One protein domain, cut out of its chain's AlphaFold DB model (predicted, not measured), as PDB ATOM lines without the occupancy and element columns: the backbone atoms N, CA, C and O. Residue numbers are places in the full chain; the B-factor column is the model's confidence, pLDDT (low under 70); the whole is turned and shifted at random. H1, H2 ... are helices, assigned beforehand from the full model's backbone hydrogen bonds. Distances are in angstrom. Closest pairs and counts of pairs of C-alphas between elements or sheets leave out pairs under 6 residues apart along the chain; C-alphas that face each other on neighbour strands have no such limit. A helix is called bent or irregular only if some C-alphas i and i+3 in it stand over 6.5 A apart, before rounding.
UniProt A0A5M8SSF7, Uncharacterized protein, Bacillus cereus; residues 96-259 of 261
ATOM      1  N   ILE A  96       6.493  26.394 142.896       36.25
ATOM      2  CA  ILE A  96       5.933  27.352 141.931       36.25
ATOM      3  C   ILE A  96       5.991  26.816 140.490       36.25
ATOM      4  O   ILE A  96       5.009  26.917 139.758       36.25
ATOM      5  N   LEU A  97       7.102  26.188 140.087       37.75
ATOM      6  CA  LEU A  97       7.193  25.494 138.795       37.75
ATOM      7  C   LEU A  97       6.487  24.138 138.855       37.75
ATOM      8  O   LEU A  97       5.948  23.699 137.853       37.75
ATOM      9  N   HIS A  98       6.438  23.511 140.029       39.78
ATOM     10  CA  HIS A  98       5.707  22.271 140.264       39.78
ATOM     11  C   HIS A  98       4.195  22.489 140.076       39.78
ATOM     12  O   HIS A  98       3.574  21.739 139.346       39.78
ATOM     13  N   ASN A  99       3.593  23.554 140.615       38.84
ATOM     14  CA  ASN A  99       2.162  23.823 140.404       38.84
ATOM     15  C   ASN A  99       1.848  24.354 138.995       38.84
ATOM     16  O   ASN A  99       0.818  24.000 138.426       38.84
ATOM     17  N   PHE A 100       2.737  25.161 138.402       35.56
ATOM     18  CA  PHE A 100       2.528  25.669 137.045       35.56
ATOM     19  C   PHE A 100       2.750  24.572 135.994       35.56
ATOM     20  O   PHE A 100       1.883  24.353 135.160       35.56
ATOM     21  N   PHE A 101       3.846  23.811 136.050       42.31
ATOM     22  CA  PHE A 101       4.092  22.730 135.095       42.31
ATOM     23  C   PHE A 101       3.310  21.455 135.389       42.31
ATOM     24  O   PHE A 101       3.024  20.771 134.424       42.31
ATOM     25  N   ASN A 102       2.911  21.117 136.622       45.91
ATOM     26  CA  ASN A 102       2.125  19.890 136.827       45.91
ATOM     27  C   ASN A 102       0.695  20.034 136.343       45.91
ATOM     28  O   ASN A 102       0.240  19.143 135.644       45.91
ATOM     29  N   ASN A 103       0.006  21.143 136.625       44.97
ATOM     30  CA  ASN A 103      -1.356  21.309 136.114       44.97
ATOM     31  C   ASN A 103      -1.349  21.392 134.578       44.97
ATOM     32  O   ASN A 103      -2.163  20.743 133.933       44.97
ATOM     33  N   HIS A 104      -0.356  22.068 133.983       50.34
ATOM     34  CA  HIS A 104      -0.211  22.139 132.525       50.34
ATOM     35  C   HIS A 104       0.333  20.834 131.898       50.34
ATOM     36  O   HIS A 104      -0.025  20.506 130.773       50.34
ATOM     37  N   SER A 105       1.180  20.064 132.591       60.84
ATOM     38  CA  SER A 105       1.698  18.758 132.138       60.84
ATOM     39  C   SER A 105       0.612  17.692 132.213       60.84
ATOM     40  O   SER A 105       0.438  16.940 131.260       60.84
ATOM     41  N   ILE A 106      -0.174  17.678 133.294       64.06
ATOM     42  CA  ILE A 106      -1.337  16.803 133.449       64.06
ATOM     43  C   ILE A 106      -2.374  17.153 132.384       64.06
ATOM     44  O   ILE A 106      -2.810  16.250 131.688       64.06
ATOM     45  N   GLU A 107      -2.702  18.430 132.161       68.44
ATOM     46  CA  GLU A 107      -3.638  18.838 131.102       68.44
ATOM     47  C   GLU A 107      -3.144  18.443 129.695       68.44
ATOM     48  O   GLU A 107      -3.919  17.965 128.867       68.44
ATOM     49  N   VAL A 108      -1.842  18.568 129.412       68.25
ATOM     50  CA  VAL A 108      -1.251  18.116 128.141       68.25
ATOM     51  C   VAL A 108      -1.291  16.593 128.004       68.25
ATOM     52  O   VAL A 108      -1.650  16.096 126.937       68.25
ATOM     53  N   LEU A 109      -0.932  15.845 129.050       70.56
ATOM     54  CA  LEU A 109      -0.989  14.380 129.060       70.56
ATOM     55  C   LEU A 109      -2.429  13.888 128.914       70.56
ATOM     56  O   LEU A 109      -2.675  12.968 128.142       70.56
ATOM     57  N   ASN A 110      -3.371  14.549 129.578       77.44
ATOM     58  CA  ASN A 110      -4.801  14.277 129.529       77.44
ATOM     59  C   ASN A 110      -5.355  14.510 128.111       77.44
ATOM     60  O   ASN A 110      -5.929  13.607 127.508       77.44
ATOM     61  N   ASN A 111      -5.048  15.657 127.495       77.31
ATOM     62  CA  ASN A 111      -5.431  15.947 126.108       77.31
ATOM     63  C   ASN A 111      -4.825  14.962 125.095       77.31
ATOM     64  O   ASN A 111      -5.503  14.543 124.152       77.31
ATOM     65  N   LYS A 112      -3.555  14.577 125.272       71.94
ATOM     66  CA  LYS A 112      -2.907  13.563 124.426       71.94
ATOM     67  C   LYS A 112      -3.561  12.198 124.595       71.94
ATOM     68  O   LYS A 112      -3.906  11.570 123.600       71.94
ATOM     69  N   LEU A 113      -3.755  11.762 125.837       80.81
ATOM     70  CA  LEU A 113      -4.366  10.479 126.159       80.81
ATOM     71  C   LEU A 113      -5.787  10.399 125.597       80.81
ATOM     72  O   LEU A 113      -6.117   9.411 124.953       80.81
ATOM     73  N   LYS A 114      -6.580  11.466 125.738       82.94
ATOM     74  CA  LYS A 114      -7.923  11.581 125.160       82.94
ATOM     75  C   LYS A 114      -7.919  11.407 123.645       82.94
ATOM     76  O   LYS A 114      -8.616  10.546 123.124       82.94
ATOM     77  N   LYS A 115      -7.063  12.157 122.943       80.62
ATOM     78  CA  LYS A 115      -6.920  12.039 121.485       80.62
ATOM     79  C   LYS A 115      -6.510  10.623 121.066       80.62
ATOM     80  O   LYS A 115      -6.998  10.120 120.061       80.62
ATOM     81  N   ILE A 116      -5.604   9.992 121.811       75.94
ATOM     82  CA  ILE A 116      -5.145   8.630 121.523       75.94
ATOM     83  C   ILE A 116      -6.263   7.614 121.765       75.94
ATOM     84  O   ILE A 116      -6.447   6.742 120.924       75.94
ATOM     85  N   ILE A 117      -7.027   7.736 122.854       81.25
ATOM     86  CA  ILE A 117      -8.194   6.886 123.129       81.25
ATOM     87  C   ILE A 117      -9.215   7.014 121.996       81.25
ATOM     88  O   ILE A 117      -9.605   5.993 121.439       81.25
ATOM     89  N   ASP A 118      -9.574   8.239 121.597       76.50
ATOM     90  CA  ASP A 118     -10.536   8.487 120.515       76.50
ATOM     91  C   ASP A 118     -10.086   7.839 119.194       76.50
ATOM     92  O   ASP A 118     -10.882   7.233 118.475       76.50
ATOM     93  N   LEU A 119      -8.792   7.945 118.867       72.38
ATOM     94  CA  LEU A 119      -8.222   7.341 117.663       72.38
ATOM     95  C   LEU A 119      -8.143   5.814 117.762       72.38
ATOM     96  O   LEU A 119      -8.396   5.131 116.772       72.38
ATOM     97  N   LEU A 120      -7.801   5.263 118.927       73.31
ATOM     98  CA  LEU A 120      -7.742   3.818 119.142       73.31
ATOM     99  C   LEU A 120      -9.129   3.185 119.064       73.31
ATOM    100  O   LEU A 120      -9.260   2.152 118.419       73.31
ATOM    101  N   ASP A 121     -10.151   3.811 119.646       71.50
ATOM    102  CA  ASP A 121     -11.530   3.312 119.617       71.50
ATOM    103  C   ASP A 121     -12.046   3.207 118.169       71.50
ATOM    104  O   ASP A 121     -12.586   2.182 117.750       71.50
ATOM    105  N   GLN A 122     -11.736   4.214 117.343       66.81
ATOM    106  CA  GLN A 122     -12.021   4.200 115.901       66.81
ATOM    107  C   GLN A 122     -11.195   3.168 115.116       66.81
ATOM    108  O   GLN A 122     -11.662   2.661 114.097       66.81
ATOM    109  N   SER A 123      -9.968   2.873 115.543       63.47
ATOM    110  CA  SER A 123      -9.037   2.011 114.795       63.47
ATOM    111  C   SER A 123      -9.151   0.528 115.166       63.47
ATOM    112  O   SER A 123      -8.831  -0.343 114.361       63.47
ATOM    113  N   LEU A 124      -9.595   0.230 116.389       60.69
ATOM    114  CA  LEU A 124      -9.728  -1.127 116.921       60.69
ATOM    115  C   LEU A 124     -11.094  -1.754 116.612       60.69
ATOM    116  O   LEU A 124     -11.180  -2.977 116.513       60.69
ATOM    117  N   PHE A 125     -12.145  -0.937 116.448       54.34
ATOM    118  CA  PHE A 125     -13.530  -1.421 116.365       54.34
ATOM    119  C   PHE A 125     -14.326  -0.935 115.145       54.34
ATOM    120  O   PHE A 125     -15.536  -1.157 115.091       54.34
ATOM    121  N   ASN A 126     -13.689  -0.338 114.132       47.00
ATOM    122  CA  ASN A 126     -14.360  -0.118 112.848       47.00
ATOM    123  C   ASN A 126     -14.515  -1.450 112.098       47.00
ATOM    124  O   ASN A 126     -13.697  -1.837 111.270       47.00
ATOM    125  N   TYR A 127     -15.605  -2.154 112.390       43.34
ATOM    126  CA  TYR A 127     -16.160  -3.159 111.497       43.34
ATOM    127  C   TYR A 127     -17.030  -2.404 110.494       43.34
ATOM    128  O   TYR A 127     -18.036  -1.801 110.868       43.34
ATOM    129  N   SER A 128     -16.630  -2.358 109.225       39.53
ATOM    130  CA  SER A 128     -17.476  -1.754 108.200       39.53
ATOM    131  C   SER A 128     -18.761  -2.579 108.047       39.53
ATOM    132  O   SER A 128     -18.780  -3.625 107.409       39.53
ATOM    133  N   ASP A 129     -19.869  -2.081 108.604       33.47
ATOM    134  CA  ASP A 129     -21.221  -2.671 108.509       33.47
ATOM    135  C   ASP A 129     -21.821  -2.627 107.085       33.47
ATOM    136  O   ASP A 129     -22.997  -2.926 106.853       33.47
ATOM    137  N   SER A 130     -21.048  -2.232 106.073       34.00
ATOM    138  CA  SER A 130     -21.567  -2.034 104.729       34.00
ATOM    139  C   SER A 130     -21.580  -3.337 103.928       34.00
ATOM    140  O   SER A 130     -20.626  -3.673 103.225       34.00
ATOM    141  N   CYS A 131     -22.731  -4.016 103.943       37.47
ATOM    142  CA  CYS A 131     -23.193  -4.823 102.818       37.47
ATOM    143  C   CYS A 131     -23.286  -3.942 101.559       37.47
ATOM    144  O   CYS A 131     -24.331  -3.352 101.285       37.47
ATOM    145  N   ILE A 132     -22.211  -3.838 100.777       35.28
ATOM    146  CA  ILE A 132     -22.246  -3.212  99.450       35.28
ATOM    147  C   ILE A 132     -21.592  -4.161  98.445       35.28
ATOM    148  O   ILE A 132     -20.389  -4.380  98.472       35.28
ATOM    149  N   GLY A 133     -22.419  -4.702  97.546       33.22
ATOM    150  CA  GLY A 133     -22.007  -5.163  96.218       33.22
ATOM    151  C   GLY A 133     -21.087  -6.381  96.172       33.22
ATOM    152  O   GLY A 133     -19.912  -6.275  95.838       33.22
ATOM    153  N   ALA A 134     -21.649  -7.562  96.420       37.34
ATOM    154  CA  ALA A 134     -21.000  -8.831  96.126       37.34
ATOM    155  C   ALA A 134     -20.797  -9.011  94.607       37.34
ATOM    156  O   ALA A 134     -21.697  -9.502  93.930       37.34
ATOM    157  N   SER A 135     -19.615  -8.673  94.085       37.78
ATOM    158  CA  SER A 135     -19.075  -9.379  92.910       37.78
ATOM    159  C   SER A 135     -17.560  -9.286  92.702       37.78
ATOM    160  O   SER A 135     -17.044 -10.191  92.062       37.78
ATOM    161  N   GLU A 136     -16.825  -8.302  93.243       39.28
ATOM    162  CA  GLU A 136     -15.392  -8.148  92.874       39.28
ATOM    163  C   GLU A 136     -14.396  -7.961  94.035       39.28
ATOM    164  O   GLU A 136     -13.194  -7.971  93.805       39.28
ATOM    165  N   PHE A 137     -14.845  -7.902  95.295       37.34
ATOM    166  CA  PHE A 137     -13.953  -7.852  96.466       37.34
ATOM    167  C   PHE A 137     -14.499  -8.745  97.584       37.34
ATOM    168  O   PHE A 137     -15.230  -8.299  98.462       37.34
ATOM    169  N   LYS A 138     -14.214 -10.048  97.505       35.25
ATOM    170  CA  LYS A 138     -14.809 -11.079  98.376       35.25
ATOM    171  C   LYS A 138     -14.022 -11.369  99.663       35.25
ATOM    172  O   LYS A 138     -14.407 -12.268 100.403       35.25
ATOM    173  N   TYR A 139     -12.955 -10.623  99.936       38.34
ATOM    174  CA  TYR A 139     -12.175 -10.762 101.164       38.34
ATOM    175  C   TYR A 139     -12.479  -9.570 102.067       38.34
ATOM    176  O   TYR A 139     -12.072  -8.436 101.826       38.34
ATOM    177  N   TYR A 140     -13.348  -9.860 103.026       40.25
ATOM    178  CA  TYR A 140     -13.997  -8.950 103.948       40.25
ATOM    179  C   TYR A 140     -12.965  -8.143 104.741       40.25
ATOM    180  O   TYR A 140     -12.035  -8.693 105.325       40.25
ATOM    181  N   ARG A 141     -13.131  -6.818 104.727       42.69
ATOM    182  CA  ARG A 141     -12.290  -5.870 105.455       42.69
ATOM    183  C   ARG A 141     -12.509  -6.021 106.959       42.69
ATOM    184  O   ARG A 141     -13.495  -5.525 107.494       42.69
ATOM    185  N   THR A 142     -11.558  -6.630 107.652       47.12
ATOM    186  CA  THR A 142     -11.262  -6.218 109.025       47.12
ATOM    187  C   THR A 142     -10.423  -4.948 108.932       47.12
ATOM    188  O   THR A 142      -9.225  -5.021 108.670       47.12
ATOM    189  N   ASP A 143     -11.035  -3.778 109.134       52.69
ATOM    190  CA  ASP A 143     -10.304  -2.502 109.212       52.69
ATOM    191  C   ASP A 143      -9.583  -2.335 110.574       52.69
ATOM    192  O   ASP A 143      -9.080  -1.257 110.886       52.69
ATOM    193  N   ALA A 144      -9.511  -3.406 111.381       55.41
ATOM    194  CA  ALA A 144      -8.781  -3.458 112.642       55.41
ATOM    195  C   ALA A 144      -7.276  -3.320 112.381       55.41
ATOM    196  O   ALA A 144      -6.564  -4.290 112.113       55.41
ATOM    197  N   ASN A 145      -6.792  -2.088 112.449       65.44
ATOM    198  CA  ASN A 145      -5.397  -1.750 112.240       65.44
ATOM    199  C   ASN A 145      -5.025  -0.617 113.189       65.44
ATOM    200  O   ASN A 145      -5.633   0.446 113.151       65.44
ATOM    201  N   ILE A 146      -4.003  -0.821 114.017       67.75
ATOM    202  CA  ILE A 146      -3.459   0.236 114.868       67.75
ATOM    203  C   ILE A 146      -2.290   0.860 114.110       67.75
ATOM    204  O   ILE A 146      -1.273   0.187 113.928       67.75
ATOM    205  N   PRO A 147      -2.362   2.136 113.698       73.50
ATOM    206  CA  PRO A 147      -1.231   2.768 113.042       73.50
ATOM    207  C   PRO A 147       0.012   2.730 113.942       73.50
ATOM    208  O   PRO A 147      -0.051   3.131 115.104       73.50
ATOM    209  N   VAL A 148       1.160   2.304 113.401       74.38
ATOM    210  CA  VAL A 148       2.427   2.181 114.157       74.38
ATOM    211  C   VAL A 148       2.757   3.460 114.934       74.38
ATOM    212  O   VAL A 148       3.108   3.398 116.106       74.38
ATOM    213  N   HIS A 149       2.584   4.624 114.304       71.75
ATOM    214  CA  HIS A 149       2.857   5.915 114.938       71.75
ATOM    215  C   HIS A 149       1.941   6.192 116.143       71.75
ATOM    216  O   HIS A 149       2.395   6.765 117.127       71.75
ATOM    217  N   LEU A 150       0.674   5.761 116.090       73.12
ATOM    218  CA  LEU A 150      -0.279   5.908 117.191       73.12
ATOM    219  C   LEU A 150       0.095   4.991 118.360       73.12
ATOM    220  O   LEU A 150       0.041   5.404 119.516       73.12
ATOM    221  N   TYR A 151       0.523   3.762 118.058       82.00
ATOM    222  CA  TYR A 151       1.047   2.832 119.057       82.00
ATOM    223  C   TYR A 151       2.291   3.396 119.764       82.00
ATOM    224  O   TYR A 151       2.380   3.364 120.990       82.00
ATOM    225  N   GLU A 152       3.248   3.934 119.005       78.50
ATOM    226  CA  GLU A 152       4.466   4.535 119.561       78.50
ATOM    227  C   GLU A 152       4.157   5.762 120.428       78.50
ATOM    228  O   GLU A 152       4.713   5.895 121.521       78.50
ATOM    229  N   GLU A 153       3.230   6.618 119.985       75.50
ATOM    230  CA  GLU A 153       2.780   7.786 120.748       75.50
ATOM    231  C   GLU A 153       2.099   7.373 122.062       75.50
ATOM    232  O   GLU A 153       2.397   7.944 123.112       75.50
ATOM    233  N   LEU A 154       1.253   6.334 122.044       84.00
ATOM    234  CA  LEU A 154       0.647   5.776 123.256       84.00
ATOM    235  C   LEU A 154       1.716   5.293 124.244       84.00
ATOM    236  O   LEU A 154       1.657   5.622 125.429       84.00
ATOM    237  N   VAL A 155       2.699   4.521 123.773       82.44
ATOM    238  CA  VAL A 155       3.787   4.016 124.623       82.44
ATOM    239  C   VAL A 155       4.578   5.169 125.243       82.44
ATOM    240  O   VAL A 155       4.926   5.096 126.423       82.44
ATOM    241  N   GLU A 156       4.857   6.233 124.487       77.38
ATOM    242  CA  GLU A 156       5.531   7.426 125.011       77.38
ATOM    243  C   GLU A 156       4.697   8.088 126.117       77.38
ATOM    244  O   GLU A 156       5.204   8.282 127.220       77.38
ATOM    245  N   VAL A 157       3.407   8.338 125.869       79.81
ATOM    246  CA  VAL A 157       2.506   8.989 126.837       79.81
ATOM    247  C   VAL A 157       2.375   8.183 128.131       79.81
ATOM    248  O   VAL A 157       2.450   8.754 129.216       79.81
ATOM    249  N   ILE A 158       2.227   6.859 128.055       85.06
ATOM    250  CA  ILE A 158       2.118   6.024 129.261       85.06
ATOM    251  C   ILE A 158       3.429   5.993 130.047       85.06
ATOM    252  O   ILE A 158       3.402   6.001 131.280       85.06
ATOM    253  N   ASN A 159       4.579   5.990 129.370       80.00
ATOM    254  CA  ASN A 159       5.868   6.084 130.052       80.00
ATOM    255  C   ASN A 159       6.066   7.450 130.713       80.00
ATOM    256  O   ASN A 159       6.553   7.491 131.843       80.00
ATOM    257  N   ASP A 160       5.639   8.537 130.066       77.06
ATOM    258  CA  ASP A 160       5.644   9.873 130.662       77.06
ATOM    259  C   ASP A 160       4.754   9.906 131.918       77.06
ATOM    260  O   ASP A 160       5.204  10.340 132.976       77.06
ATOM    261  N   ILE A 161       3.537   9.350 131.863       80.19
ATOM    262  CA  ILE A 161       2.641   9.263 133.031       80.19
ATOM    263  C   ILE A 161       3.264   8.421 134.153       80.19
ATOM    264  O   ILE A 161       3.232   8.818 135.317       80.19
ATOM    265  N   ASN A 162       3.853   7.268 133.831       83.62
ATOM    266  CA  ASN A 162       4.514   6.410 134.813       83.62
ATOM    267  C   ASN A 162       5.690   7.126 135.499       83.62
ATOM    268  O   ASN A 162       5.858   7.046 136.720       83.62
ATOM    269  N   ASP A 163       6.487   7.847 134.711       74.06
ATOM    270  CA  ASP A 163       7.596   8.656 135.197       74.06
ATOM    271  C   ASP A 163       7.099   9.780 136.120       74.06
ATOM    272  O   ASP A 163       7.690  10.008 137.179       74.06
ATOM    273  N   GLU A 164       6.003  10.449 135.772       73.00
ATOM    274  CA  GLU A 164       5.403  11.500 136.596       73.00
ATOM    275  C   GLU A 164       4.813  10.937 137.900       73.00
ATOM    276  O   GLU A 164       5.108  11.443 138.981       73.00
ATOM    277  N   VAL A 165       4.089   9.816 137.861       74.25
ATOM    278  CA  VAL A 165       3.536   9.133 139.052       74.25
ATOM    279  C   VAL A 165       4.630   8.637 140.011       74.25
ATOM    280  O   VAL A 165       4.426   8.539 141.228       74.25
ATOM    281  N   ALA A 166       5.817   8.308 139.499       67.75
ATOM    282  CA  ALA A 166       6.955   7.932 140.332       67.75
ATOM    283  C   ALA A 166       7.574   9.129 141.076       67.75
ATOM    284  O   ALA A 166       8.029   8.958 142.210       67.75
ATOM    285  N   ASN A 167       7.575  10.314 140.458       63.91
ATOM    286  CA  ASN A 167       8.329  11.484 140.919       63.91
ATOM    287  C   ASN A 167       7.456  12.579 141.555       63.91
ATOM    288  O   ASN A 167       7.971  13.412 142.298       63.91
ATOM    289  N   ASN A 168       6.145  12.567 141.314       63.84
ATOM    290  CA  ASN A 168       5.224  13.616 141.728       63.84
ATOM    291  C   ASN A 168       4.307  13.150 142.868       63.84
ATOM    292  O   ASN A 168       3.600  12.151 142.757       63.84
ATOM    293  N   ASN A 169       4.286  13.902 143.973       60.38
ATOM    294  CA  ASN A 169       3.429  13.599 145.121       60.38
ATOM    295  C   ASN A 169       1.927  13.726 144.816       60.38
ATOM    296  O   ASN A 169       1.147  13.028 145.458       60.38
ATOM    297  N   VAL A 170       1.534  14.571 143.857       59.78
ATOM    298  CA  VAL A 170       0.128  14.805 143.478       59.78
ATOM    299  C   VAL A 170      -0.440  13.610 142.710       59.78
ATOM    300  O   VAL A 170      -1.546  13.168 142.985       59.78
ATOM    301  N   LEU A 171       0.361  13.007 141.829       64.19
ATOM    302  CA  LEU A 171      -0.038  11.871 140.990       64.19
ATOM    303  C   LEU A 171       0.057  10.512 141.707       64.19
ATOM    304  O   LEU A 171      -0.240   9.476 141.117       64.19
ATOM    305  N   LYS A 172       0.446  10.478 142.990       64.88
ATOM    306  CA  LYS A 172       0.500   9.235 143.787       64.88
ATOM    307  C   LYS A 172      -0.869   8.593 144.015       64.88
ATOM    308  O   LYS A 172      -0.911   7.427 144.404       64.88
ATOM    309  N   THR A 173      -1.949   9.346 143.830       73.06
ATOM    310  CA  THR A 173      -3.329   8.850 143.904       73.06
ATOM    311  C   THR A 173      -3.678   7.953 142.718       73.06
ATOM    312  O   THR A 173      -4.523   7.073 142.873       73.06
ATOM    313  N   ILE A 174      -2.987   8.106 141.581       81.44
ATOM    314  CA  ILE A 174      -3.145   7.226 140.424       81.44
ATOM    315  C   ILE A 174      -2.682   5.819 140.795       81.44
ATOM    316  O   ILE A 174      -1.588   5.599 141.333       81.44
ATOM    317  N   ASN A 175      -3.513   4.831 140.475       84.56
ATOM    318  CA  ASN A 175      -3.212   3.444 140.777       84.56
ATOM    319  C   ASN A 175      -2.053   2.927 139.910       84.56
ATOM    320  O   ASN A 175      -2.234   2.507 138.767       84.56
ATOM    321  N   LYS A 176      -0.854   2.854 140.500       84.69
ATOM    322  CA  LYS A 176       0.353   2.315 139.845       84.69
ATOM    323  C   LYS A 176       0.157   0.928 139.236       84.69
ATOM    324  O   LYS A 176       0.821   0.599 138.257       84.69
ATOM    325  N   LYS A 177      -0.729   0.101 139.802       87.88
ATOM    326  CA  LYS A 177      -1.012  -1.227 139.251       87.88
ATOM    327  C   LYS A 177      -1.632  -1.129 137.857       87.88
ATOM    328  O   LYS A 177      -1.272  -1.930 137.004       87.88
ATOM    329  N   ASP A 178      -2.496  -0.146 137.623       90.19
ATOM    330  CA  ASP A 178      -3.177   0.028 136.338       90.19
ATOM    331  C   ASP A 178      -2.180   0.474 135.261       90.19
ATOM    332  O   ASP A 178      -2.149  -0.113 134.186       90.19
ATOM    333  N   ILE A 179      -1.263   1.392 135.592       88.38
ATOM    334  CA  ILE A 179      -0.155   1.796 134.706       88.38
ATOM    335  C   ILE A 179       0.743   0.605 134.353       88.38
ATOM    336  O   ILE A 179       1.085   0.407 133.189       88.38
ATOM    337  N   ILE A 180       1.111  -0.220 135.339       90.12
ATOM    338  CA  ILE A 180       1.925  -1.422 135.100       90.12
ATOM    339  C   ILE A 180       1.190  -2.402 134.177       90.12
ATOM    340  O   ILE A 180       1.817  -3.001 133.305       90.12
ATOM    341  N   THR A 181      -0.120  -2.580 134.354       93.12
ATOM    342  CA  THR A 181      -0.923  -3.438 133.474       93.12
ATOM    343  C   THR A 181      -0.985  -2.872 132.054       93.12
ATOM    344  O   THR A 181      -0.740  -3.622 131.115       93.12
ATOM    345  N   ILE A 182      -1.203  -1.561 131.883       93.25
ATOM    346  CA  ILE A 182      -1.165  -0.902 130.565       93.25
ATOM    347  C   ILE A 182       0.186  -1.146 129.883       93.25
ATOM    348  O   ILE A 182       0.227  -1.573 128.734       93.25
ATOM    349  N   LEU A 183       1.299  -0.932 130.592       91.19
ATOM    350  CA  LEU A 183       2.635  -1.155 130.034       91.19
ATOM    351  C   LEU A 183       2.831  -2.603 129.568       91.19
ATOM    352  O   LEU A 183       3.368  -2.809 128.485       91.19
ATOM    353  N   LYS A 184       2.339  -3.593 130.324       93.75
ATOM    354  CA  LYS A 184       2.378  -5.012 129.924       93.75
ATOM    355  C   LYS A 184       1.569  -5.298 128.661       93.75
ATOM    356  O   LYS A 184       2.023  -6.052 127.803       93.75
ATOM    357  N   LEU A 185       0.397  -4.677 128.515       93.31
ATOM    358  CA  LEU A 185      -0.420  -4.781 127.299       93.31
ATOM    359  C   LEU A 185       0.288  -4.171 126.071       93.31
ATOM    360  O   LEU A 185      -0.017  -4.536 124.936       93.31
ATOM    361  N   LEU A 186       1.284  -3.306 126.284       90.44
ATOM    362  CA  LEU A 186       2.093  -2.643 125.253       90.44
ATOM    363  C   LEU A 186       3.540  -3.174 125.163       90.44
ATOM    364  O   LEU A 186       4.408  -2.542 124.557       90.44
ATOM    365  N   GLU A 187       3.849  -4.315 125.779       91.25
ATOM    366  CA  GLU A 187       5.197  -4.887 125.727       91.25
ATOM    367  C   GLU A 187       5.557  -5.453 124.341       91.25
ATOM    368  O   GLU A 187       4.718  -5.695 123.474       91.25
ATOM    369  N   SER A 188       6.848  -5.727 124.136       82.12
ATOM    370  CA  SER A 188       7.413  -6.195 122.862       82.12
ATOM    371  C   SER A 188       6.738  -7.448 122.281       82.12
ATOM    372  O   SER A 188       6.711  -7.615 121.060       82.12
ATOM    373  N   ASN A 189       6.172  -8.307 123.128       85.75
ATOM    374  CA  ASN A 189       5.515  -9.550 122.725       85.75
ATOM    375  C   ASN A 189       3.983  -9.484 122.781       85.75
ATOM    376  O   ASN A 189       3.337 -10.516 122.565       85.75
ATOM    377  N   SER A 190       3.404  -8.315 123.071       91.81
ATOM    378  CA  SER A 190       1.964  -8.194 123.257       91.81
ATOM    379  C   SER A 190       1.195  -8.396 121.944       91.81
ATOM    380  O   SER A 190       1.700  -8.050 120.867       91.81
ATOM    381  N   PRO A 191      -0.028  -8.953 122.001       90.56
ATOM    382  CA  PRO A 191      -0.897  -9.062 120.830       90.56
ATOM    383  C   PRO A 191      -1.130  -7.717 120.128       90.56
ATOM    384  O   PRO A 191      -1.038  -7.637 118.907       90.56
ATOM    385  N   ILE A 192      -1.314  -6.643 120.905       89.12
ATOM    386  CA  ILE A 192      -1.517  -5.275 120.410       89.12
ATOM    387  C   ILE A 192      -0.323  -4.810 119.576       89.12
ATOM    388  O   ILE A 192      -0.498  -4.294 118.475       89.12
ATOM    389  N   ARG A 193       0.905  -5.033 120.059       89.06
ATOM    390  CA  ARG A 193       2.108  -4.658 119.312       89.06
ATOM    391  C   ARG A 193       2.257  -5.464 118.028       89.06
ATOM    392  O   ARG A 193       2.666  -4.915 117.009       89.06
ATOM    393  N   LYS A 194       1.966  -6.767 118.073       90.31
ATOM    394  CA  LYS A 194       2.040  -7.633 116.886       90.31
ATOM    395  C   LYS A 194       1.065  -7.171 115.808       90.31
ATOM    396  O   LYS A 194       1.464  -7.125 114.652       90.31
ATOM    397  N   LEU A 195      -0.153  -6.790 116.197       86.94
ATOM    398  CA  LEU A 195      -1.138  -6.204 115.292       86.94
ATOM    399  C   LEU A 195      -0.649  -4.856 114.738       86.94
ATOM    400  O   LEU A 195      -0.619  -4.680 113.528       86.94
ATOM    401  N   ALA A 196      -0.185  -3.946 115.600       84.94
ATOM    402  CA  ALA A 196       0.273  -2.616 115.187       84.94
ATOM    403  C   ALA A 196       1.464  -2.653 114.213       84.94
ATOM    404  O   ALA A 196       1.573  -1.812 113.329       84.94
ATOM    405  N   LEU A 197       2.377  -3.616 114.378       85.25
ATOM    406  CA  LEU A 197       3.571  -3.757 113.536       85.25
ATOM    407  C   LEU A 197       3.367  -4.653 112.311       85.25
ATOM    408  O   LEU A 197       4.302  -4.808 111.519       85.25
ATOM    409  N   PHE A 198       2.196  -5.271 112.155       84.12
ATOM    410  CA  PHE A 198       1.935  -6.120 111.006       84.12
ATOM    411  C   PHE A 198       1.819  -5.269 109.740       84.12
ATOM    412  O   PHE A 198       0.963  -4.397 109.621       84.12
ATOM    413  N   ASN A 199       2.702  -5.529 108.779       79.94
ATOM    414  CA  ASN A 199       2.680  -4.880 107.478       79.94
ATOM    415  C   ASN A 199       2.168  -5.881 106.439       79.94
ATOM    416  O   ASN A 199       2.899  -6.784 106.024       79.94
ATOM    417  N   GLN A 200       0.915  -5.693 106.026       76.25
ATOM    418  CA  GLN A 200       0.234  -6.579 105.087       76.25
ATOM    419  C   GLN A 200       0.957  -6.657 103.734       76.25
ATOM    420  O   GLN A 200       1.135  -7.752 103.212       76.25
ATOM    421  N   GLU A 201       1.424  -5.527 103.190       74.25
ATOM    422  CA  GLU A 201       2.135  -5.461 101.899       74.25
ATOM    423  C   GLU A 201       3.459  -6.226 101.935       74.25
ATOM    424  O   GLU A 201       3.814  -6.954 101.002       74.25
ATOM    425  N   ARG A 202       4.192  -6.090 103.042       75.12
ATOM    426  CA  ARG A 202       5.430  -6.833 103.256       75.12
ATOM    427  C   ARG A 202       5.156  -8.330 103.353       75.12
ATOM    428  O   ARG A 202       5.840  -9.102 102.691       75.12
ATOM    429  N   HIS A 203       4.148  -8.728 104.127       78.50
ATOM    430  CA  HIS A 203       3.796 -10.137 104.279       78.50
ATOM    431  C   HIS A 203       3.306 -10.754 102.958       78.50
ATOM    432  O   HIS A 203       3.692 -11.867 102.614       78.50
ATOM    433  N   LEU A 204       2.541  -9.995 102.163       75.94
ATOM    434  CA  LEU A 204       2.156 -10.364 100.797       75.94
ATOM    435  C   LEU A 204       3.376 -10.627  99.916       75.94
ATOM    436  O   LEU A 204       3.461 -11.659  99.256       75.94
ATOM    437  N   SER A 205       4.338  -9.705  99.936       72.44
ATOM    438  CA  SER A 205       5.563  -9.809  99.139       72.44
ATOM    439  C   SER A 205       6.395 -11.034  99.530       72.44
ATOM    440  O   SER A 205       6.926 -11.724  98.660       72.44
ATOM    441  N   GLU A 206       6.490 -11.324 100.831       81.81
ATOM    442  CA  GLU A 206       7.162 -12.516 101.365       81.81
ATOM    443  C   GLU A 206       6.471 -13.796 100.856       81.81
ATOM    444  O   GLU A 206       7.133 -14.650 100.268       81.81
ATOM    445  N   LEU A 207       5.138 -13.879 100.938       80.56
ATOM    446  CA  LEU A 207       4.365 -15.032 100.460       80.56
ATOM    447  C   LEU A 207       4.486 -15.268  98.947       80.56
ATOM    448  O   LEU A 207       4.604 -16.419  98.526       80.56
ATOM    449  N   ILE A 208       4.478 -14.207  98.136       75.81
ATOM    450  CA  ILE A 208       4.657 -14.302  96.676       75.81
ATOM    451  C   ILE A 208       6.069 -14.793  96.333       75.81
ATOM    452  O   ILE A 208       6.256 -15.521  95.361       75.81
ATOM    453  N   THR A 209       7.070 -14.401  97.124       78.88
ATOM    454  CA  THR A 209       8.473 -14.771  96.886       78.88
ATOM    455  C   THR A 209       8.773 -16.204  97.331       78.88
ATOM    456  O   THR A 209       9.559 -16.898  96.689       78.88
ATOM    457  N   GLU A 210       8.170 -16.653  98.433       76.88
ATOM    458  CA  GLU A 210       8.414 -17.975  99.023       76.88
ATOM    459  C   GLU A 210       7.679 -19.109  98.300       76.88
ATOM    460  O   GLU A 210       8.132 -20.256  98.329       76.88
ATOM    461  N   ASN A 211       6.564 -18.807  97.634       67.06
ATOM    462  CA  ASN A 211       5.752 -19.805  96.953       67.06
ATOM    463  C   ASN A 211       5.959 -19.731  95.436       67.06
ATOM    464  O   ASN A 211       5.656 -18.732  94.788       67.06
ATOM    465  N   TYR A 212       6.458 -20.822  94.853       61.31
ATOM    466  CA  TYR A 212       6.559 -20.944  93.402       61.31
ATOM    467  C   TYR A 212       5.197 -21.330  92.823       61.31
ATOM    468  O   TYR A 212       4.739 -22.459  93.006       61.31
ATOM    469  N   PHE A 213       4.569 -20.400  92.110       64.44
ATOM    470  CA  PHE A 213       3.353 -20.651  91.345       64.44
ATOM    471  C   PHE A 213       3.654 -20.565  89.849       64.44
ATOM    472  O   PHE A 213       4.392 -19.686  89.405       64.44
ATOM    473  N   GLU A 214       3.067 -21.468  89.064       65.69
ATOM    474  CA  GLU A 214       3.174 -21.438  87.597       65.69
ATOM    475  C   GLU A 214       2.401 -20.253  86.988       65.69
ATOM    476  O   GLU A 214       2.746 -19.775  85.909       65.69
ATOM    477  N   ASN A 215       1.389 -19.754  87.706       74.38
ATOM    478  CA  ASN A 215       0.578 -18.597  87.352       74.38
ATOM    479  C   ASN A 215       0.736 -17.494  88.411       74.38
ATOM    480  O   ASN A 215       0.550 -17.731  89.606       74.38
ATOM    481  N   LEU A 216       1.080 -16.285  87.964       71.00
ATOM    482  CA  LEU A 216       1.282 -15.131  88.838       71.00
ATOM    483  C   LEU A 216      -0.027 -14.686  89.504       71.00
ATOM    484  O   LEU A 216      -0.002 -14.289  90.666       71.00
ATOM    485  N   ASP A 217      -1.155 -14.795  88.803       70.69
ATOM    486  CA  ASP A 217      -2.455 -14.364  89.325       70.69
ATOM    487  C   ASP A 217      -2.886 -15.249  90.507       70.69
ATOM    488  O   ASP A 217      -3.260 -14.741  91.562       70.69
ATOM    489  N   ASP A 218      -2.689 -16.567  90.396       71.88
ATOM    490  CA  ASP A 218      -2.975 -17.519  91.479       71.88
ATOM    491  C   ASP A 218      -2.062 -17.291  92.705       71.88
ATOM    492  O   ASP A 218      -2.486 -17.484  93.847       71.88
ATOM    493  N   SER A 219      -0.817 -16.839  92.487       68.50
ATOM    494  CA  SER A 219       0.116 -16.455  93.562       68.50
ATOM    495  C   SER A 219      -0.373 -15.241  94.338       68.50
ATOM    496  O   SER A 219      -0.359 -15.228  95.573       68.50
ATOM    497  N   VAL A 220      -0.821 -14.218  93.609       71.19
ATOM    498  CA  VAL A 220      -1.323 -12.975  94.192       71.19
ATOM    499  C   VAL A 220      -2.613 -13.239  94.962       71.19
ATOM    500  O   VAL A 220      -2.728 -12.776  96.098       71.19
ATOM    501  N   ASP A 221      -3.539 -14.022  94.408       73.31
ATOM    502  CA  ASP A 221      -4.792 -14.381  95.077       73.31
ATOM    503  C   ASP A 221      -4.541 -15.181  96.362       73.31
ATOM    504  O   ASP A 221      -5.075 -14.844  97.425       73.31
ATOM    505  N   TYR A 222      -3.662 -16.190  96.304       77.69
ATOM    506  CA  TYR A 222      -3.271 -16.969  97.478       77.69
ATOM    507  C   TYR A 222      -2.613 -16.099  98.557       77.69
ATOM    508  O   TYR A 222      -3.001 -16.154  99.727       77.69
ATOM    509  N   ALA A 223      -1.622 -15.286  98.179       71.31
ATOM    510  CA  ALA A 223      -0.908 -14.423  99.113       71.31
ATOM    511  C   ALA A 223      -1.853 -13.398  99.753       71.31
ATOM    512  O   ALA A 223      -1.784 -13.169 100.962       71.31
ATOM    513  N   THR A 224      -2.769 -12.835  98.959       74.75
ATOM    514  CA  THR A 224      -3.820 -11.914  99.412       74.75
ATOM    515  C   THR A 224      -4.662 -12.555 100.496       74.75
ATOM    516  O   THR A 224      -4.710 -12.035 101.612       74.75
ATOM    517  N   GLN A 225      -5.252 -13.715 100.208       79.94
ATOM    518  CA  GLN A 225      -6.077 -14.434 101.170       79.94
ATOM    519  C   GLN A 225      -5.305 -14.746 102.460       79.94
ATOM    520  O   GLN A 225      -5.779 -14.436 103.551       79.94
ATOM    521  N   ARG A 226      -4.091 -15.298 102.353       81.00
ATOM    522  CA  ARG A 226      -3.273 -15.651 103.523       81.00
ATOM    523  C   ARG A 226      -2.881 -14.449 104.371       81.00
ATOM    524  O   ARG A 226      -2.868 -14.546 105.595       81.00
ATOM    525  N   SER A 227      -2.578 -13.320 103.740       76.38
ATOM    526  CA  SER A 227      -2.216 -12.106 104.468       76.38
ATOM    527  C   SER A 227      -3.406 -11.516 105.223       76.38
ATOM    528  O   SER A 227      -3.247 -11.048 106.350       76.38
ATOM    529  N   PHE A 228      -4.611 -11.613 104.651       80.56
ATOM    530  CA  PHE A 228      -5.846 -11.261 105.349       80.56
ATOM    531  C   PHE A 228      -6.162 -12.212 106.505       80.56
ATOM    532  O   PHE A 228      -6.393 -11.735 107.611       80.56
ATOM    533  N   GLU A 229      -6.093 -13.531 106.295       83.31
ATOM    534  CA  GLU A 229      -6.267 -14.525 107.369       83.31
ATOM    535  C   GLU A 229      -5.297 -14.252 108.530       83.31
ATOM    536  O   GLU A 229      -5.665 -14.360 109.700       83.31
ATOM    537  N   LYS A 230      -4.059 -13.837 108.220       85.94
ATOM    538  CA  LYS A 230      -3.080 -13.488 109.249       85.94
ATOM    539  C   LYS A 230      -3.443 -12.215 110.011       85.94
ATOM    540  O   LYS A 230      -3.253 -12.167 111.227       85.94
ATOM    541  N   LEU A 231      -3.933 -11.190 109.317       83.12
ATOM    542  CA  LEU A 231      -4.405  -9.957 109.949       83.12
ATOM    543  C   LEU A 231      -5.595 -10.236 110.878       83.12
ATOM    544  O   LEU A 231      -5.596  -9.758 112.009       83.12
ATOM    545  N   GLU A 232      -6.555 -11.046 110.432       82.44
ATOM    546  CA  GLU A 232      -7.720 -11.461 111.221       82.44
ATOM    547  C   GLU A 232      -7.293 -12.233 112.477       82.44
ATOM    548  O   GLU A 232      -7.695 -11.879 113.585       82.44
ATOM    549  N   GLU A 233      -6.377 -13.200 112.342       87.00
ATOM    550  CA  GLU A 233      -5.796 -13.931 113.475       87.00
ATOM    551  C   GLU A 233      -5.132 -12.979 114.487       87.00
ATOM    552  O   GLU A 233      -5.272 -13.137 115.702       87.00
ATOM    553  N   LEU A 234      -4.382 -11.979 114.013       87.50
ATOM    554  CA  LEU A 234      -3.737 -10.992 114.883       87.50
ATOM    555  C   LEU A 234      -4.754 -10.078 115.574       87.50
ATOM    556  O   LEU A 234      -4.571  -9.769 116.753       87.50
ATOM    557  N   ALA A 235      -5.808  -9.672 114.868       84.25
ATOM    558  CA  ALA A 235      -6.880  -8.849 115.413       84.25
ATOM    559  C   ALA A 235      -7.665  -9.604 116.494       84.25
ATOM    560  O   ALA A 235      -7.852  -9.080 117.594       84.25
ATOM    561  N   ASP A 236      -8.037 -10.859 116.236       84.69
ATOM    562  CA  ASP A 236      -8.717 -11.719 117.206       84.69
ATOM    563  C   ASP A 236      -7.863 -11.949 118.458       84.69
ATOM    564  O   ASP A 236      -8.350 -11.792 119.579       84.69
ATOM    565  N   ASN A 237      -6.568 -12.234 118.285       88.94
ATOM    566  CA  ASN A 237      -5.633 -12.382 119.403       88.94
ATOM    567  C   ASN A 237      -5.467 -11.090 120.220       88.94
ATOM    568  O   ASN A 237      -5.135 -11.147 121.406       88.94
ATOM    569  N   ALA A 238      -5.633  -9.923 119.591       87.94
ATOM    570  CA  ALA A 238      -5.495  -8.628 120.245       87.94
ATOM    571  C   ALA A 238      -6.785  -8.128 120.903       87.94
ATOM    572  O   ALA A 238      -6.682  -7.280 121.787       87.94
ATOM    573  N   ARG A 239      -7.960  -8.652 120.527       84.12
ATOM    574  CA  ARG A 239      -9.280  -8.132 120.927       84.12
ATOM    575  C   ARG A 239      -9.415  -7.920 122.436       84.12
ATOM    576  O   ARG A 239      -9.576  -6.786 122.874       84.12
ATOM    577  N   GLU A 240      -9.270  -8.977 123.235       86.50
ATOM    578  CA  GLU A 240      -9.431  -8.884 124.698       86.50
ATOM    579  C   GLU A 240      -8.403  -7.934 125.335       86.50
ATOM    580  O   GLU A 240      -8.729  -7.143 126.219       86.50
ATOM    581  N   SER A 241      -7.155  -7.969 124.851       89.44
ATOM    582  CA  SER A 241      -6.093  -7.073 125.328       89.44
ATOM    583  C   SER A 241      -6.386  -5.611 124.995       89.44
ATOM    584  O   SER A 241      -6.097  -4.726 125.797       89.44
ATOM    585  N   ALA A 242      -6.938  -5.347 123.811       85.75
ATOM    586  CA  ALA A 242      -7.299  -4.014 123.354       85.75
ATOM    587  C   ALA A 242      -8.500  -3.459 124.137       85.75
ATOM    588  O   ALA A 242      -8.470  -2.305 124.558       85.75
ATOM    589  N   GLU A 243      -9.510  -4.287 124.415       85.38
ATOM    590  CA  GLU A 243     -10.640  -3.932 125.284       85.38
ATOM    591  C   GLU A 243     -10.180  -3.597 126.712       85.38
ATOM    592  O   GLU A 243     -10.579  -2.574 127.281       85.38
ATOM    593  N   GLU A 244      -9.296  -4.417 127.292       90.44
ATOM    594  CA  GLU A 244      -8.713  -4.143 128.608       90.44
ATOM    595  C   GLU A 244      -7.878  -2.857 128.596       90.44
ATOM    596  O   GLU A 244      -7.996  -2.039 129.514       90.44
ATOM    597  N   LEU A 245      -7.087  -2.638 127.540       90.50
ATOM    598  CA  LEU A 245      -6.309  -1.419 127.358       90.50
ATOM    599  C   LEU A 245      -7.224  -0.191 127.361       90.50
ATOM    600  O   LEU A 245      -7.019   0.696 128.182       90.50
ATOM    601  N   ILE A 246      -8.258  -0.146 126.517       87.88
ATOM    602  CA  ILE A 246      -9.190   0.992 126.443       87.88
ATOM    603  C   ILE A 246      -9.858   1.255 127.794       87.88
ATOM    604  O   ILE A 246      -9.954   2.404 128.233       87.88
ATOM    605  N   LYS A 247     -10.270   0.205 128.509       90.19
ATOM    606  CA  LYS A 247     -10.844   0.340 129.853       90.19
ATOM    607  C   LYS A 247      -9.859   0.968 130.842       90.19
ATOM    608  O   LYS A 247     -10.246   1.845 131.617       90.19
ATOM    609  N   LEU A 248      -8.600   0.530 130.835       93.62
ATOM    610  CA  LEU A 248      -7.562   1.065 131.718       93.62
ATOM    611  C   LEU A 248      -7.154   2.491 131.331       93.62
ATOM    612  O   LEU A 248      -6.939   3.308 132.223       93.62
ATOM    613  N   LEU A 249      -7.093   2.812 130.036       90.38
ATOM    614  CA  LEU A 249      -6.801   4.161 129.548       90.38
ATOM    615  C   LEU A 249      -7.911   5.144 129.931       90.38
ATOM    616  O   LEU A 249      -7.604   6.219 130.430       90.38
ATOM    617  N   ASN A 250      -9.184   4.765 129.783       89.06
ATOM    618  CA  ASN A 250     -10.315   5.589 130.222       89.06
ATOM    619  C   ASN A 250     -10.318   5.813 131.737       89.06
ATOM    620  O   ASN A 250     -10.600   6.912 132.206       89.06
ATOM    621  N   LYS A 251      -9.966   4.784 132.515       91.12
ATOM    622  CA  LYS A 251      -9.806   4.936 133.963       91.12
ATOM    623  C   LYS A 251      -8.671   5.906 134.300       91.12
ATOM    624  O   LYS A 251      -8.860   6.797 135.114       91.12
ATOM    625  N   LEU A 252      -7.520   5.754 133.649       88.69
ATOM    626  CA  LEU A 252      -6.375   6.641 133.835       88.69
ATOM    627  C   LEU A 252      -6.701   8.085 133.435       88.69
ATOM    628  O   LEU A 252      -6.266   9.012 134.107       88.69
ATOM    629  N   LEU A 253      -7.480   8.271 132.367       87.62
ATOM    630  CA  LEU A 253      -7.977   9.574 131.937       87.62
ATOM    631  C   LEU A 253      -8.837  10.221 133.027       87.62
ATOM    632  O   LEU A 253      -8.570  11.356 133.407       87.62
ATOM    633  N   SER A 254      -9.796   9.476 133.584       87.62
ATOM    634  CA  SER A 254     -10.629   9.941 134.700       87.62
ATOM    635  C   SER A 254      -9.787  10.303 135.928       87.62
ATOM    636  O   SER A 254      -9.982  11.367 136.506       87.62
ATOM    637  N   ASP A 255      -8.816   9.457 136.292       85.19
ATOM    638  CA  ASP A 255      -7.913   9.716 137.420       85.19
ATOM    639  C   ASP A 255      -7.079  10.999 137.196       85.19
ATOM    640  O   ASP A 255      -6.745  11.697 138.151       85.19
ATOM    641  N   LEU A 256      -6.722  11.320 135.944       80.56
ATOM    642  CA  LEU A 256      -6.007  12.550 135.583       80.56
ATOM    643  C   LEU A 256      -6.930  13.778 135.576       80.56
ATOM    644  O   LEU A 256      -6.505  14.844 136.017       80.56
ATOM    645  N   GLU A 257      -8.168  13.647 135.093       82.38
ATOM    646  CA  GLU A 257      -9.176  14.718 135.102       82.38
ATOM    647  C   GLU A 257      -9.499  15.163 136.534       82.38
ATOM    648  O   GLU A 257      -9.472  16.364 136.816       82.38
ATOM    649  N   ASP A 258      -9.674  14.218 137.461       78.38
ATOM    650  CA  ASP A 258      -9.933  14.491 138.882       78.38
ATOM    651  C   ASP A 258      -8.806  15.286 139.568       78.38
ATOM    652  O   ASP A 258      -9.029  15.933 140.591       78.38
ATOM    653  N   LEU A 259      -7.590  15.263 139.013       69.56
ATOM    654  CA  LEU A 259      -6.432  16.002 139.528       69.56
ATOM    655  C   LEU A 259      -6.288  17.409 138.939       69.56
ATOM    656  O   LEU A 259      -5.426  18.170 139.384       69.56
TER     657      LEU A 259
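What this domain is: This is residues 96 to 259 of the 261 residues of an uncharacterized protein of Bacillus cereus (UniProt A0A5M8SSF7). A long rod of helices: at one end H1, H2, H4 and the arm H7b make a bundle of four, and at the other end the short helix H6 folds back on the long arm H7a. H7 is bent where the two parts join, with the short H5 packed on both of its arms, and residues 130 to 137 of the link from H1 to H2 stick out as a free loop. The printed part has 164 residues with seven named helices, H1 to H7 in chain order, and no named strand; its class is all helix. It is loose, with a radius of gyration of the C-alphas of 20.2 A, and spans 72 by 34 by 24 A.

Where its parts are: H1, residues 96 to 124, begins with C-alpha 96 at (5.933, 27.352, 141.931) and is 41.0 A long. H2, residues 148 to 167, is 28.9 A long. H3, residues 170 to 173, is only just irregular: C-alphas 170 and 173 are 6.9 A apart. H4 is residues 176 to 185, 14.4 A; H5 is residues 191 to 196, 8.6 A; H6 is residues 200 to 210, 15.3 A. H7, residues 216 to 257, was assigned as one helix by its hydrogen bonds but is bent, with C-alphas 237 and 240 7.4 A apart. Its arms are H7a, residues 216 to 237, 31.5 A, and H7b, residues 240 to 257, 25.8 A, which ends with C-alpha 257 at (-9.176, 14.718, 135.102).

How they stand to each other: H1, H2, H4 and H7b form an up and down bundle, each running against the one before it in the chain. H1 and H2 are a helical hairpin at 33 degrees, a shallow tilt only just short of steep; residues 109 to 120 of H1 touch H2, and the closest C-alphas, of Ile 116 and Leu 154, are 6.7 A apart. H2 touches H4 at a shallow tilt of 22 degrees, opposite ways, closest at C-alphas 162 and 179, 6.6 A. H7b touches H1, closest at C-alphas 253 and 110, 6.2 A, and H4, closest at C-alphas 245 and 182, 6.1 A. H2 and H3 touch only at the corner, closest at C-alphas 165 and 171, 4.9 A. H5 touches H7a, closest at C-alphas 195 and 234, 5.5 A. H6 touches H7a at a steep tilt of 49 degrees, opposite ways, closest at C-alphas 204 and 223, 5.4 A. H5 and H6 are apart. Each O i to N i+4 pair is within hydrogen-bond range in H1, H2, H4, H5, H6, H7a and H7b; H3 is too short for such a pair.

The domain as a whole: The C-alphas farthest apart, of Ile 96 and Glu 214, are 73.1 A apart. The printed part has no cut. The link from H1 to H2, residues 125 to 147, is long; the other links are tight. Mean pLDDT of the printed part is 72.4, with values under 70 at residues 96 to 108, 122 to 146, 166 to 172, 211 to 214, 219 and 259.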